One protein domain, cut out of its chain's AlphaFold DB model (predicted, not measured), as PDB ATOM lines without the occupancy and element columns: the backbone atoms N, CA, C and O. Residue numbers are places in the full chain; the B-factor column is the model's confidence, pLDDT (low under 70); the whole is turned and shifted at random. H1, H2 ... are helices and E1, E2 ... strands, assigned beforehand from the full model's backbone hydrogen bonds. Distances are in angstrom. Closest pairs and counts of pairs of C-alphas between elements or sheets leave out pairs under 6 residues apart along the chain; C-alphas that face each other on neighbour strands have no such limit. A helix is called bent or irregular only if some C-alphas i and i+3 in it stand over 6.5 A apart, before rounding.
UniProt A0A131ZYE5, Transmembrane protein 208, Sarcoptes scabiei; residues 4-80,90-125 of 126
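Overview. This is residues 4 to 80 and 90 to 125 of the 126 residues of the protein "Transmembrane protein 208" of Sarcoptes scabiei (UniProt A0A131ZYE5). Two long helices, H1 and H2, lie side by side and run opposite ways, with the short helix H3 folded back along one end of H2; at the other end of the pair, the link between H1 and H2 makes a narrow loop that holds the short strand E1. Beyond a cut in the chain, a thin arm holds H4, a long link and H5; it touches none of the other helices, and its residues 91 to 97, 99 to 107, 109 to 115 and 117 to 125 stick out from the body. The printed part has 113 residues, with five named helices and one named strand in the order H1, E1, H2, H3, H4, H5, and its class is mostly helix. The whole is extended, with a radius of gyration of the C-alphas of 26.1 A, and its outline is flat, spanning 80 by 49 by 26 A.

Arrangement. H1, residues 4 to 26, touches H2, residues 50 to 68, at a shallow tilt of 24 degrees, opposite ways; their closest C-alphas, those of Ser 19 and Phe 54, are 5.6 A apart. H2, with residues 64 to 68 alone, touches H3, residues 72 to 80, at a shallow tilt of 23 degrees, and the two form a helical hairpin; their closest C-alphas, those of Ser 68 and Phe 74, are 5.2 A apart. H1 and H3 are close but not clearly touching, with the C-alphas of Ser 5 and Asn 72 closest at 7.0 A. E1, residues 37 to 39, pairs with no named strand, but residues 30 to 31 pair with it, antiparallel. H4, residues 90 to 98, and H5, residues 110 to 123, are apart from each other and from H1, H2, H3 and E1. In H1 and H2 every O i to N i+4 pair is within hydrogen-bond range; H5 has 9 of 10, H3 has 0 of 5 but 6 of 6 O i to N i+3 pairs, and H4 has 2 of 5 beside 2 of 6.

Along the chain. H1 is the longest helix, 32.7 A from C-alpha 4 at (98.534, 87.079, 36.817) to C-alpha 26 at (123.039, 90.281, 58.279). H2 measures 27.1 A, H5 20.1 A, H3 15.5 A, H4 9.8 A and E1 5.9 A. H4 is irregular, but only just: C-alphas 92 and 95 are 6.8 A apart. H5 ends with C-alpha 123 at (163.494, 110.659, 36.719).

Size, cuts and confidence. The two C-alphas farthest apart, those of Ile 70 and Ala 125, are 82.3 A apart. Residues 81 to 89 are not printed, and C-alphas 80 and 90 are 15.2 A apart across this cut. The link from H4 to H5 is long, with 11 residues. The mean pLDDT of the printed part is 87.6; it is under 70 at residues 104 to 113 and 123 to 125.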
ATOM      1  N   ILE A   4      97.645  85.943  36.529       88.75
ATOM      2  CA  ILE A   4      98.534  87.079  36.817       88.75
ATOM      3  C   ILE A   4      98.566  87.373  38.320       88.75
ATOM      4  O   ILE A   4      99.647  87.500  38.890       88.75
ATOM      5  N   SER A   5      97.407  87.423  38.982       90.94
ATOM      6  CA  SER A   5      97.346  87.656  40.431       90.94
ATOM      7  C   SER A   5      98.005  86.528  41.223       90.94
ATOM      8  O   SER A   5      98.651  86.789  42.233       90.94
ATOM      9  N   THR A   6      97.882  85.278  40.766       91.69
ATOM     10  CA  THR A   6      98.565  84.139  41.400       91.69
ATOM     11  C   THR A   6     100.082  84.252  41.263       91.69
ATOM     12  O   THR A   6     100.795  84.058  42.244       91.69
ATOM     13  N   LEU A   7     100.585  84.607  40.076       92.94
ATOM     14  CA  LEU A   7     102.017  84.827  39.868       92.94
ATOM     15  C   LEU A   7     102.539  85.968  40.748       92.94
ATOM     16  O   LEU A   7     103.544  85.793  41.430       92.94
ATOM     17  N   ALA A   8     101.825  87.096  40.789       92.56
ATOM     18  CA  ALA A   8     102.174  88.230  41.639       92.56
ATOM     19  C   ALA A   8     102.245  87.824  43.120       92.56
ATOM     20  O   ALA A   8     103.216  88.139  43.802       92.56
ATOM     21  N   PHE A   9     101.284  87.031  43.595       93.69
ATOM     22  CA  PHE A   9     101.284  86.508  44.960       93.69
ATOM     23  C   PHE A   9     102.491  85.602  45.252       93.69
ATOM     24  O   PHE A   9     103.104  85.713  46.314       93.69
ATOM     25  N   LEU A  10     102.867  84.720  44.319       95.00
ATOM     26  CA  LEU A  10     104.063  83.881  44.460       95.00
ATOM     27  C   LEU A  10     105.342  84.725  44.495       95.00
ATOM     28  O   LEU A  10     106.205  84.488  45.341       95.00
ATOM     29  N   CYS A  11     105.444  85.737  43.633       93.94
ATOM     30  CA  CYS A  11     106.549  86.690  43.655       93.94
ATOM     31  C   CYS A  11     106.632  87.423  45.003       93.94
ATOM     32  O   CYS A  11     107.714  87.496  45.583       93.94
ATOM     33  N   CYS A  12     105.508  87.889  45.552       93.94
ATOM     34  CA  CYS A  12     105.462  88.511  46.877       93.94
ATOM     35  C   CYS A  12     105.956  87.565  47.978       93.94
ATOM     36  O   CYS A  12     106.781  87.961  48.800       93.94
ATOM     37  N   SER A  13     105.517  86.306  47.968       95.12
ATOM     38  CA  SER A  13     105.977  85.297  48.930       95.12
ATOM     39  C   SER A  13     107.487  85.048  48.839       95.12
ATOM     40  O   SER A  13     108.154  84.917  49.867       95.12
ATOM     41  N   LEU A  14     108.051  85.040  47.627       97.06
ATOM     42  CA  LEU A  14     109.501  84.946  47.427       97.06
ATOM     43  C   LEU A  14     110.235  86.176  47.972       97.06
ATOM     44  O   LEU A  14     111.258  86.019  48.635       97.06
ATOM     45  N   ILE A  15     109.705  87.383  47.748       94.81
ATOM     46  CA  ILE A  15     110.282  88.630  48.273       94.81
ATOM     47  C   ILE A  15     110.305  88.615  49.805       94.81
ATOM     48  O   ILE A  15     111.322  88.982  50.398       94.81
ATOM     49  N   HIS A  16     109.243  88.133  50.457       95.50
ATOM     50  CA  HIS A  16     109.234  87.941  51.910       95.50
ATOM     51  C   HIS A  16     110.328  86.978  52.367       95.50
ATOM     52  O   HIS A  16     111.117  87.318  53.250       95.50
ATOM     53  N   GLY A  17     110.403  85.798  51.744       96.94
ATOM     54  CA  GLY A  17     111.411  84.794  52.076       96.94
ATOM     55  C   GLY A  17     112.835  85.323  51.910       96.94
ATOM     56  O   GLY A  17     113.664  85.152  52.802       96.94
ATOM     57  N   LEU A  18     113.103  86.025  50.807       97.06
ATOM     58  CA  LEU A  18     114.410  86.608  50.525       97.06
ATOM     59  C   LEU A  18     114.765  87.722  51.516       97.06
ATOM     60  O   LEU A  18     115.874  87.727  52.043       97.06
ATOM     61  N   SER A  19     113.832  88.624  51.819       95.94
ATOM     62  CA  SER A  19     114.064  89.731  52.759       95.94
ATOM     63  C   SER A  19     114.374  89.217  54.165       95.94
ATOM     64  O   SER A  19     115.325  89.665  54.806       95.94
ATOM     65  N   LEU A  20     113.627  88.209  54.627       96.50
ATOM     66  CA  LEU A  20     113.877  87.552  55.911       96.50
ATOM     67  C   LEU A  20     115.213  86.799  55.921       96.50
ATOM     68  O   LEU A  20     115.949  86.871  56.905       96.50
ATOM     69  N   ALA A  21     115.551  86.100  54.833       96.81
ATOM     70  CA  ALA A  21     116.829  85.408  54.705       96.81
ATOM     71  C   ALA A  21     118.013  86.387  54.745       96.81
ATOM     72  O   ALA A  21     118.997  86.115  55.432       96.81
ATOM     73  N   MET A  22     117.893  87.535  54.073       96.19
ATOM     74  CA  MET A  22     118.917  88.582  54.076       96.19
ATOM     75  C   MET A  22     119.081  89.206  55.459       96.19
ATOM     76  O   MET A  22     120.199  89.252  55.962       96.19
ATOM     77  N   MET A  23     117.992  89.583  56.135       95.88
ATOM     78  CA  MET A  23     118.080  90.096  57.509       95.88
ATOM     79  C   MET A  23     118.686  89.068  58.473       95.88
ATOM     80  O   MET A  23     119.524  89.412  59.305       95.88
ATOM     81  N   ARG A  24     118.332  87.784  58.335       95.81
ATOM     82  CA  ARG A  24     118.940  86.710  59.135       95.81
ATOM     83  C   ARG A  24     120.433  86.557  58.851       95.81
ATOM     84  O   ARG A  24     121.194  86.281  59.773       95.81
ATOM     85  N   TYR A  25     120.843  86.694  57.592       95.25
ATOM     86  CA  TYR A  25     122.250  86.657  57.207       95.25
ATOM     87  C   TYR A  25     123.019  87.855  57.780       95.25
ATOM     88  O   TYR A  25     124.098  87.664  58.328       95.25
ATOM     89  N   MET A  26     122.441  89.058  57.729       94.44
ATOM     90  CA  MET A  26     123.039  90.281  58.279       94.44
ATOM     91  C   MET A  26     123.249  90.208  59.793       94.44
ATOM     92  O   MET A  26     124.274  90.661  60.286       94.44
ATOM     93  N   ALA A  27     122.309  89.610  60.527       95.12
ATOM     94  CA  ALA A  27     122.400  89.447  61.978       95.12
ATOM     95  C   ALA A  27     123.287  88.264  62.416       95.12
ATOM     96  O   ALA A  27     123.380  87.969  63.607       95.12
ATOM     97  N   LYS A  28     123.882  87.516  61.475       95.44
ATOM     98  CA  LYS A  28     124.638  86.305  61.797       95.44
ATOM     99  C   LYS A  28     126.056  86.665  62.271       95.44
ATOM    100  O   LYS A  28     126.795  87.275  61.501       95.44
ATOM    101  N   PRO A  29     126.487  86.199  63.456       94.88
ATOM    102  CA  PRO A  29     127.861  86.381  63.902       94.88
ATOM    103  C   PRO A  29     128.844  85.519  63.096       94.88
ATOM    104  O   PRO A  29     128.535  84.395  62.680       94.88
ATOM    105  N   VAL A  30     130.056  86.036  62.918       94.75
ATOM    106  CA  VAL A  30     131.182  85.377  62.253       94.75
ATOM    107  C   VAL A  30     132.234  85.021  63.296       94.75
ATOM    108  O   VAL A  30     132.689  85.871  64.060       94.75
ATOM    109  N   PHE A  31     132.649  83.756  63.305       95.81
ATOM    110  CA  PHE A  31     133.686  83.232  64.191       95.81
ATOM    111  C   PHE A  31     134.896  82.785  63.372       95.81
ATOM    112  O   PHE A  31     134.753  82.343  62.231       95.81
ATOM    113  N   ASN A  32     136.090  82.875  63.958       95.00
ATOM    114  CA  ASN A  32     137.295  82.310  63.358       95.00
ATOM    115  C   ASN A  32     137.404  80.793  63.616       95.00
ATOM    116  O   ASN A  32     136.592  80.199  64.326       95.00
ATOM    117  N   SER A  33     138.441  80.156  63.062       94.44
ATOM    118  CA  SER A  33     138.701  78.713  63.206       94.44
ATOM    119  C   SER A  33     138.927  78.250  64.648       94.44
ATOM    120  O   SER A  33     138.747  77.073  64.943       94.44
ATOM    121  N   SER A  34     139.312  79.162  65.541       94.44
ATOM    122  CA  SER A  34     139.515  78.889  66.967       94.44
ATOM    123  C   SER A  34     138.245  79.115  67.799       94.44
ATOM    124  O   SER A  34     138.291  78.980  69.019       94.44
ATOM    125  N   GLY A  35     137.124  79.483  67.167       92.56
ATOM    126  CA  GLY A  35     135.853  79.766  67.837       92.56
ATOM    127  C   GLY A  35     135.764  81.151  68.485       92.56
ATOM    128  O   GLY A  35     134.816  81.417  69.218       92.56
ATOM    129  N   VAL A  36     136.719  82.048  68.223       95.50
ATOM    130  CA  VAL A  36     136.681  83.432  68.720       95.50
ATOM    131  C   VAL A  36     135.816  84.283  67.793       95.50
ATOM    132  O   VAL A  36     135.902  84.167  66.568       95.50
ATOM    133  N   LEU A  37     134.981  85.137  68.387       95.19
ATOM    134  CA  LEU A  37     134.102  86.060  67.671       95.19
ATOM    135  C   LEU A  37     134.925  87.092  66.883       95.19
ATOM    136  O   LEU A  37     135.785  87.763  67.450       95.19
ATOM    137  N   VAL A  38     134.645  87.209  65.585       94.81
ATOM    138  CA  VAL A  38     135.270  88.175  64.666       94.81
ATOM    139  C   VAL A  38     134.313  89.321  64.355       94.81
ATOM    140  O   VAL A  38     134.727  90.475  64.355       94.81
ATOM    141  N   ASP A  39     133.042  89.001  64.121       93.62
ATOM    142  CA  ASP A  39     131.972  89.965  63.859       93.62
ATOM    143  C   ASP A  39     130.695  89.486  64.564       93.62
ATOM    144  O   ASP A  39     130.357  88.304  64.497       93.62
ATOM    145  N   GLY A  40     130.002  90.383  65.262       92.62
ATOM    146  CA  GLY A  40     128.741  90.092  65.947       92.62
ATOM    147  C   GLY A  40     127.531  90.015  65.012       92.62
ATOM    148  O   GLY A  40     126.479  89.539  65.436       92.62
ATOM    149  N   GLY A  41     127.687  90.440  63.755       93.19
ATOM    150  CA  GLY A  41     126.573  90.726  62.862       93.19
ATOM    151  C   GLY A  41     126.053  92.152  63.059       93.19
ATOM    152  O   GLY A  41     126.366  92.837  64.034       93.19
ATOM    153  N   ILE A  42     125.251  92.612  62.104       91.88
ATOM    154  CA  ILE A  42     124.694  93.966  62.082       91.88
ATOM    155  C   ILE A  42     123.427  94.010  62.941       91.88
ATOM    156  O   ILE A  42     122.536  93.170  62.782       91.88
ATOM    157  N   ASP A  43     123.315  95.025  63.802       92.75
ATOM    158  CA  ASP A  43     122.062  95.318  64.497       92.75
ATOM    159  C   ASP A  43     120.992  95.744  63.482       92.75
ATOM    160  O   ASP A  43     121.094  96.778  62.819       92.75
ATOM    161  N   LEU A  44     119.938  94.936  63.361       92.12
ATOM    162  CA  LEU A  44     118.835  95.191  62.438       92.12
ATOM    163  C   LEU A  44     118.013  96.431  62.817       92.12
ATOM    164  O   LEU A  44     117.228  96.899  61.992       92.12
ATOM    165  N   ASN A  45     118.141  96.938  64.043       92.44
ATOM    166  CA  ASN A  45     117.438  98.127  64.530       92.44
ATOM    167  C   ASN A  45     118.270  99.410  64.440       92.44
ATOM    168  O   ASN A  45     117.800 100.456  64.879       92.44
ATOM    169  N   MET A  46     119.463  99.346  63.850       91.44
ATOM    170  CA  MET A  46     120.259 100.532  63.564       91.44
ATOM    171  C   MET A  46     119.516 101.465  62.593       91.44
ATOM    172  O   MET A  46     119.061 101.023  61.533       91.44
ATOM    173  N   GLU A  47     119.412 102.748  62.949       87.12
ATOM    174  CA  GLU A  47     118.801 103.778  62.098       87.12
ATOM    175  C   GLU A  47     119.595 103.955  60.794       87.12
ATOM    176  O   GLU A  47     120.828 103.904  60.802       87.12
ATOM    177  N   GLN A  48     118.893 104.157  59.670       83.12
ATOM    178  CA  GLN A  48     119.483 104.329  58.332       83.12
ATOM    179  C   GLN A  48     120.301 103.122  57.831       83.12
ATOM    180  O   GLN A  48     121.121 103.236  56.916       83.12
ATOM    181  N   GLY A  49     120.088 101.939  58.412       86.81
ATOM    182  CA  GLY A  49     120.699 100.697  57.954       86.81
ATOM    183  C   GLY A  49     119.963 100.072  56.765       86.81
ATOM    184  O   GLY A  49     118.765 100.256  56.572       86.81
ATOM    185  N   ILE A  50     120.651  99.208  56.010       88.56
ATOM    186  CA  ILE A  50     120.037  98.445  54.901       88.56
ATOM    187  C   ILE A  50     118.849  97.583  55.385       88.56
ATOM    188  O   ILE A  50     117.909  97.321  54.635       88.56
ATOM    189  N   ALA A  51     118.868  97.164  56.655       92.81
ATOM    190  CA  ALA A  51     117.795  96.393  57.278       92.81
ATOM    191  C   ALA A  51     116.453  97.146  57.327       92.81
ATOM    192  O   ALA A  51     115.406  96.503  57.272       92.81
ATOM    193  N   GLU A  52     116.472  98.479  57.392       92.31
ATOM    194  CA  GLU A  52     115.268  99.316  57.374       92.31
ATOM    195  C   GLU A  52     114.508  99.142  56.053       92.31
ATOM    196  O   GLU A  52     113.324  98.810  56.060       92.31
ATOM    197  N   TYR A  53     115.218  99.167  54.920       90.06
ATOM    198  CA  TYR A  53     114.614  98.924  53.608       90.06
ATOM    199  C   TYR A  53     114.004  97.523  53.477       90.06
ATOM    200  O   TYR A  53     112.961  97.361  52.845       90.06
ATOM    201  N   PHE A  54     114.614  96.493  54.079       93.50
ATOM    202  CA  PHE A  54     114.025  95.148  54.086       93.50
ATOM    203  C   PHE A  54     112.752  95.074  54.941       93.50
ATOM    204  O   PHE A  54     111.811  94.370  54.566       93.50
ATOM    205  N   LYS A  55     112.695  95.802  56.064       94.00
ATOM    206  CA  LYS A  55     111.485  95.913  56.894       94.00
ATOM    207  C   LYS A  55     110.369  96.626  56.133       94.00
ATOM    208  O   LYS A  55     109.262  96.092  56.065       94.00
ATOM    209  N   ASP A  56     110.673  97.756  55.500       92.06
ATOM    210  CA  ASP A  56     109.716  98.510  54.686       92.06
ATOM    211  C   ASP A  56     109.174  97.665  53.536       92.06
ATOM    212  O   ASP A  56     107.964  97.620  53.306       92.06
ATOM    213  N   LEU A  57     110.054  96.917  52.862       92.12
ATOM    214  CA  LEU A  57     109.668  96.007  51.792       92.12
ATOM    215  C   LEU A  57     108.712  94.920  52.300       92.12
ATOM    216  O   LEU A  57     107.714  94.636  51.643       92.12
ATOM    217  N   ILE A  58     108.961  94.339  53.480       95.25
ATOM    218  CA  ILE A  58     108.063  93.344  54.084       95.25
ATOM    219  C   ILE A  58     106.718  93.967  54.461       95.25
ATOM    220  O   ILE A  58     105.681  93.378  54.153       95.25
ATOM    221  N   ILE A  59     106.702  95.130  55.112       94.50
ATOM    222  CA  ILE A  59     105.461  95.776  55.559       94.50
ATOM    223  C   ILE A  59     104.609  96.171  54.351       94.50
ATOM    224  O   ILE A  59     103.443  95.778  54.265       94.50
ATOM    225  N   LEU A  60     105.203  96.877  53.387       93.50
ATOM    226  CA  LEU A  60     104.521  97.304  52.169       93.50
ATOM    227  C   LEU A  60     103.967  96.104  51.400       93.50
ATOM    228  O   LEU A  60     102.795  96.092  51.023       93.50
ATOM    229  N   ASN A  61     104.782  95.065  51.218       94.62
ATOM    230  CA  ASN A  61     104.368  93.877  50.487       94.62
ATOM    231  C   ASN A  61     103.246  93.112  51.210       94.62
ATOM    232  O   ASN A  61     102.302  92.673  50.561       94.62
ATOM    233  N   SER A  62     103.282  93.041  52.546       95.25
ATOM    234  CA  SER A  62     102.220  92.415  53.355       95.25
ATOM    235  C   SER A  62     100.881  93.138  53.189       95.25
ATOM    236  O   SER A  62      99.832  92.501  53.053       95.25
ATOM    237  N   ILE A  63     100.913  94.475  53.163       94.75
ATOM    238  CA  ILE A  63      99.728  95.310  52.941       94.75
ATOM    239  C   ILE A  63      99.171  95.069  51.536       94.75
ATOM    240  O   ILE A  63      97.986  94.764  51.395       94.75
ATOM    241  N   ILE A  64     100.018  95.146  50.503       94.69
ATOM    242  CA  ILE A  64      99.605  94.930  49.108       94.69
ATOM    243  C   ILE A  64      99.024  93.527  48.932       94.69
ATOM    244  O   ILE A  64      97.950  93.378  48.353       94.69
ATOM    245  N   GLN A  65      99.690  92.504  49.468       94.25
ATOM    246  CA  GLN A  65      99.262  91.113  49.363       94.25
ATOM    247  C   GLN A  65      97.902  90.896  50.038       94.25
ATOM    248  O   GLN A  65      97.015  90.298  49.426       94.25
ATOM    249  N   THR A  66      97.688  91.454  51.232       94.56
ATOM    250  CA  THR A  66      96.403  91.360  51.948       94.56
ATOM    251  C   THR A  66      95.288  92.093  51.201       94.56
ATOM    252  O   THR A  66      94.219  91.532  50.967       94.56
ATOM    253  N   LEU A  67      95.536  93.329  50.760       94.12
ATOM    254  CA  LEU A  67      94.552  94.116  50.016       94.12
ATOM    255  C   LEU A  67      94.236  93.495  48.648       94.12
ATOM    256  O   LEU A  67      93.087  93.531  48.207       94.12
ATOM    257  N   SER A  68      95.213  92.852  48.004       93.38
ATOM    258  CA  SER A  68      95.021  92.180  46.713       93.38
ATOM    259  C   SER A  68      93.988  91.050  46.764       93.38
ATOM    260  O   SER A  68      93.349  90.758  45.751       93.38
ATOM    261  N   MET A  69      93.772  90.454  47.946       90.38
ATOM    262  CA  MET A  69      92.730  89.446  48.161       90.38
ATOM    263  C   MET A  69      91.320  90.045  48.095       90.38
ATOM    264  O   MET A  69      90.376  89.341  47.745       90.38
ATOM    265  N   ILE A  70      91.181  91.338  48.407       93.19
ATOM    266  CA  ILE A  70      89.922  92.085  48.306       93.19
ATOM    267  C   ILE A  70      89.721  92.570  46.865       93.19
ATOM    268  O   ILE A  70      88.622  92.476  46.323       93.19
ATOM    269  N   SER A  71      90.777  93.092  46.228       92.62
ATOM    270  CA  SER A  71      90.706  93.616  44.862       92.62
ATOM    271  C   SER A  71      92.047  93.560  44.130       92.62
ATOM    272  O   SER A  71      93.071  94.018  44.628       92.62
ATOM    273  N   ASN A  72      92.035  93.103  42.874       91.00
ATOM    274  CA  ASN A  72      93.242  93.047  42.041       91.00
ATOM    275  C   ASN A  72      93.833  94.432  41.721       91.00
ATOM    276  O   ASN A  72      95.002  94.518  41.359       91.00
ATOM    277  N   TYR A  73      93.070  95.521  41.857       92.00
ATOM    278  CA  TYR A  73      93.596  96.869  41.615       92.00
ATOM    279  C   TYR A  73      94.688  97.263  42.614       92.00
ATOM    280  O   TYR A  73      95.537  98.087  42.287       92.00
ATOM    281  N   PHE A  74      94.731  96.639  43.795       93.62
ATOM    282  CA  PHE A  74      95.773  96.913  44.783       93.62
ATOM    283  C   PHE A  74      97.168  96.472  44.336       93.62
ATOM    284  O   PHE A  74      98.150  96.993  44.855       93.62
ATOM    285  N   TRP A  75      97.290  95.619  43.310       92.00
ATOM    286  CA  TRP A  75      98.584  95.352  42.675       92.00
ATOM    287  C   TRP A  75      99.231  96.616  42.101       92.00
ATOM    288  O   TRP A  75     100.454  96.700  42.060       92.00
ATOM    289  N   LEU A  76      98.443  97.632  41.728       91.44
ATOM    290  CA  LEU A  76      98.965  98.914  41.251       91.44
ATOM    291  C   LEU A  76      99.742  99.678  42.335       91.44
ATOM    292  O   LEU A  76     100.569 100.522  42.001       91.44
ATOM    293  N   ALA A  77      99.551  99.365  43.620       90.44
ATOM    294  CA  ALA A  77     100.335  99.966  44.698       90.44
ATOM    295  C   ALA A  77     101.835  99.620  44.605       90.44
ATOM    296  O   ALA A  77     102.659 100.366  45.127       90.44
ATOM    297  N   TRP A  78     102.221  98.570  43.868       89.88
ATOM    298  CA  TRP A  78     103.632  98.306  43.555       89.88
ATOM    299  C   TRP A  78     104.296  99.427  42.753       89.88
ATOM    300  O   TRP A  78     105.504  99.631  42.878       89.88
ATOM    301  N   PHE A  79     103.532 100.200  41.977       90.75
ATOM    302  CA  PHE A  79     104.083 101.365  41.290       90.75
ATOM    303  C   PHE A  79     104.556 102.438  42.276       90.75
ATOM    304  O   PHE A  79     105.530 103.119  41.977       90.75
ATOM    305  N   LEU A  80     103.957 102.545  43.471       86.88
ATOM    306  CA  LEU A  80     104.450 103.449  44.514       86.88
ATOM    307  C   LEU A  80     105.864 103.056  44.962       86.88
ATOM    308  O   LEU A  80     106.744 103.911  45.032       86.88
ATOM    309  N   TRP A  90     117.663 108.204  41.654       95.56
ATOM    310  CA  TRP A  90     117.900 109.512  41.067       95.56
ATOM    311  C   TRP A  90     118.624 110.447  42.036       95.56
ATOM    312  O   TRP A  90     119.636 111.032  41.667       95.56
ATOM    313  N   THR A  91     118.151 110.577  43.276       94.31
ATOM    314  CA  THR A  91     118.701 111.549  44.231       94.31
ATOM    315  C   THR A  91     120.062 111.151  44.789       94.31
ATOM    316  O   THR A  91     120.896 112.028  44.994       94.31
ATOM    317  N   ASN A  92     120.314 109.856  45.002       91.00
ATOM    318  CA  ASN A  92     121.543 109.397  45.658       91.00
ATOM    319  C   ASN A  92     122.656 108.992  44.687       91.00
ATOM    320  O   ASN A  92     123.822 109.009  45.071       91.00
ATOM    321  N   ILE A  93     122.322 108.595  43.453       92.94
ATOM    322  CA  ILE A  93     123.304 108.027  42.515       92.94
ATOM    323  C   ILE A  93     123.351 108.839  41.222       92.94
ATOM    324  O   ILE A  93     124.384 109.422  40.901       92.94
ATOM    325  N   LEU A  94     122.246 108.893  40.474       94.12
ATOM    326  CA  LEU A  94     122.271 109.445  39.115       94.12
ATOM    327  C   LEU A  94     122.439 110.964  39.106       94.12
ATOM    328  O   LEU A  94     123.305 111.472  38.404       94.12
ATOM    329  N   GLY A  95     121.646 111.688  39.893       94.56
ATOM    330  CA  GLY A  95     121.700 113.145  39.990       94.56
ATOM    331  C   GLY A  95     123.097 113.643  40.369       94.56
ATOM    332  O   GLY A  95     123.685 114.397  39.595       94.56
ATOM    333  N   PRO A  96     123.682 113.180  41.489       94.06
ATOM    334  CA  PRO A  96     125.042 113.552  41.866       94.06
ATOM    335  C   PRO A  96     126.092 113.204  40.807       94.06
ATOM    336  O   PRO A  96     127.036 113.961  40.635       94.06
ATOM    337  N   TRP A  97     125.933 112.094  40.080       91.62
ATOM    338  CA  TRP A  97     126.865 111.704  39.020       91.62
ATOM    339  C   TRP A  97     126.753 112.586  37.766       91.62
ATOM    340  O   TRP A  97     127.769 113.021  37.233       91.62
ATOM    341  N   PHE A  98     125.532 112.890  37.313       94.00
ATOM    342  CA  PHE A  98     125.292 113.742  36.141       94.00
ATOM    343  C   PHE A  98     125.676 115.203  36.375       94.00
ATOM    344  O   PHE A  98     126.126 115.875  35.449       94.00
ATOM    345  N   PHE A  99     125.482 115.691  37.599       92.94
ATOM    346  CA  PHE A  99     125.744 117.077  37.980       92.94
ATOM    347  C   PHE A  99     126.985 117.215  38.866       92.94
ATOM    348  O   PHE A  99     127.141 118.230  39.548       92.94
ATOM    349  N   ALA A 100     127.866 116.208  38.864       88.62
ATOM    350  CA  ALA A 100     129.147 116.300  39.543       88.62
ATOM    351  C   ALA A 100     129.916 117.498  38.964       88.62
ATOM    352  O   ALA A 100     130.075 117.577  37.739       88.62
ATOM    353  N   PRO A 101     130.385 118.444  39.799       84.00
ATOM    354  CA  PRO A 101     131.222 119.523  39.306       84.00
ATOM    355  C   PRO A 101     132.444 118.916  38.617       84.00
ATOM    356  O   PRO A 101     132.988 117.904  39.075       84.00
ATOM    357  N   ALA A 102     132.872 119.525  37.505       80.00
ATOM    358  CA  ALA A 102     134.168 119.196  36.926       80.00
ATOM    359  C   ALA A 102     135.212 119.271  38.052       80.00
ATOM    360  O   ALA A 102     135.104 120.185  38.876       80.00
ATOM    361  N   PRO A 103     136.173 118.328  38.129       74.69
ATOM    362  CA  PRO A 103     137.232 118.410  39.118       74.69
ATOM    363  C   PRO A 103     137.806 119.817  39.043       74.69
ATOM    364  O   PRO A 103     138.290 120.213  37.982       74.69
ATOM    365  N   GLU A 104     137.672 120.595  40.119       66.25
ATOM    366  CA  GLU A 104     138.359 121.872  40.191       66.25
ATOM    367  C   GLU A 104     139.830 121.532  39.982       66.25
ATOM    368  O   GLU A 104     140.430 120.789  40.769       66.25
ATOM    369  N   GLU A 105     140.400 121.998  38.871       56.88
ATOM    370  CA  GLU A 105     141.838 122.118  38.755       56.88
ATOM    371  C   GLU A 105     142.228 123.084  39.868       56.88
ATOM    372  O   GLU A 105     142.257 124.296  39.667       56.88
ATOM    373  N   GLU A 106     142.453 122.565  41.084       56.66
ATOM    374  CA  GLU A 106     143.148 123.320  42.109       56.66
ATOM    375  C   GLU A 106     144.387 123.855  41.392       56.66
ATOM    376  O   GLU A 106     145.188 123.028  40.921       56.66
ATOM    377  N   PRO A 107     144.549 125.187  41.243       55.06
ATOM    378  CA  PRO A 107     145.740 125.731  40.626       55.06
ATOM    379  C   PRO A 107     146.868 125.135  41.434       55.06
ATOM    380  O   PRO A 107     146.906 125.332  42.652       55.06
ATOM    381  N   ILE A 108     147.678 124.289  40.789       56.72
ATOM    382  CA  ILE A 108     148.675 123.469  41.461       56.72
ATOM    383  C   ILE A 108     149.439 124.434  42.354       56.72
ATOM    384  O   ILE A 108     150.196 125.267  41.862       56.72
ATOM    385  N   SER A 109     149.178 124.372  43.665       62.38
ATOM    386  CA  SER A 109     149.806 125.277  44.620       62.38
ATOM    387  C   SER A 109     151.295 125.256  44.309       62.38
ATOM    388  O   SER A 109     151.842 124.163  44.127       62.38
ATOM    389  N   GLU A 110     151.956 126.412  44.198       60.81
ATOM    390  CA  GLU A 110     153.363 126.484  43.762       60.81
ATOM    391  C   GLU A 110     154.251 125.456  44.493       60.81
ATOM    392  O   GLU A 110     155.213 124.923  43.941       60.81
ATOM    393  N   LYS A 111     153.900 125.109  45.742       62.34
ATOM    394  CA  LYS A 111     154.560 124.065  46.538       62.34
ATOM    395  C   LYS A 111     154.413 122.649  45.960       62.34
ATOM    396  O   LYS A 111     155.363 121.866  46.033       62.34
ATOM    397  N   LYS A 112     153.246 122.294  45.423       67.25
ATOM    398  CA  LYS A 112     152.950 121.000  44.788       67.25
ATOM    399  C   LYS A 112     153.599 120.922  43.397       67.25
ATOM    400  O   LYS A 112     154.194 119.890  43.092       67.25
ATOM    401  N   GLN A 113     153.638 122.031  42.648       66.00
ATOM    402  CA  GLN A 113     154.319 122.109  41.346       66.00
ATOM    403  C   GLN A 113     155.838 121.983  41.497       66.00
ATOM    404  O   GLN A 113     156.449 121.116  40.878       66.00
ATOM    405  N   ARG A 114     156.441 122.704  42.456       70.69
ATOM    406  CA  ARG A 114     157.873 122.561  42.786       70.69
ATOM    407  C   ARG A 114     158.244 121.143  43.234       70.69
ATOM    408  O   ARG A 114     159.352 120.681  42.960       70.69
ATOM    409  N   LYS A 115     157.347 120.428  43.930       74.50
ATOM    410  CA  LYS A 115     157.566 119.017  44.303       74.50
ATOM    411  C   LYS A 115     157.492 118.081  43.095       74.50
ATOM    412  O   LYS A 115     158.295 117.149  43.035       74.50
ATOM    413  N   LEU A 116     156.567 118.317  42.165       75.88
ATOM    414  CA  LEU A 116     156.451 117.557  40.918       75.88
ATOM    415  C   LEU A 116     157.668 117.789  40.014       75.88
ATOM    416  O   LEU A 116     158.306 116.817  39.615       75.88
ATOM    417  N   ASP A 117     158.097 119.038  39.827       75.06
ATOM    418  CA  ASP A 117     159.297 119.375  39.048       75.06
ATOM    419  C   ASP A 117     160.569 118.768  39.648       75.06
ATOM    420  O   ASP A 117     161.427 118.249  38.931       75.06
ATOM    421  N   ARG A 118     160.688 118.766  40.984       75.50
ATOM    422  CA  ARG A 118     161.821 118.128  41.673       75.50
ATOM    423  C   ARG A 118     161.824 116.608  41.502       75.50
ATOM    424  O   ARG A 118     162.901 116.016  41.517       75.50
ATOM    425  N   LYS A 119     160.656 115.973  41.351       76.00
ATOM    426  CA  LYS A 119     160.557 114.541  41.026       76.00
ATOM    427  C   LYS A 119     160.884 114.282  39.555       76.00
ATOM    428  O   LYS A 119     161.719 113.426  39.295       76.00
ATOM    429  N   MET A 120     160.339 115.064  38.621       72.19
ATOM    430  CA  MET A 120     160.613 114.901  37.185       72.19
ATOM    431  C   MET A 120     162.098 115.075  36.853       72.19
ATOM    432  O   MET A 120     162.671 114.244  36.156       72.19
ATOM    433  N   ARG A 121     162.772 116.069  37.449       72.00
ATOM    434  CA  ARG A 121     164.227 116.259  37.283       72.00
ATOM    435  C   ARG A 121     165.069 115.077  37.770       72.00
ATOM    436  O   ARG A 121     166.194 114.931  37.319       72.00
ATOM    437  N   ARG A 122     164.557 114.252  38.690       71.00
ATOM    438  CA  ARG A 122     165.250 113.043  39.171       71.00
ATOM    439  C   ARG A 122     165.002 111.833  38.277       71.00
ATOM    440  O   ARG A 122     165.860 110.969  38.207       71.00
ATOM    441  N   THR A 123     163.851 111.767  37.616       64.69
ATOM    442  CA  THR A 123     163.494 110.659  36.719       64.69
ATOM    443  C   THR A 123     164.088 110.827  35.318       64.69
ATOM    444  O   THR A 123     164.357 109.831  34.665       64.69
ATOM    445  N   VAL A 124     164.331 112.064  34.873       60.31
ATOM    446  CA  VAL A 124     164.927 112.373  33.554       60.31
ATOM    447  C   VAL A 124     166.467 112.420  33.597       60.31
ATOM    448  O   VAL A 124     167.109 112.478  32.560       60.31
ATOM    449  N   ALA A 125     167.079 112.385  34.785       58.59
ATOM    450  CA  ALA A 125     168.536 112.434  34.963       58.59
ATOM    451  C   ALA A 125     169.204 111.040  34.979       58.59
ATOM    452  O   ALA A 125     170.110 110.812  35.783       58.59
TER     453      ALA A 125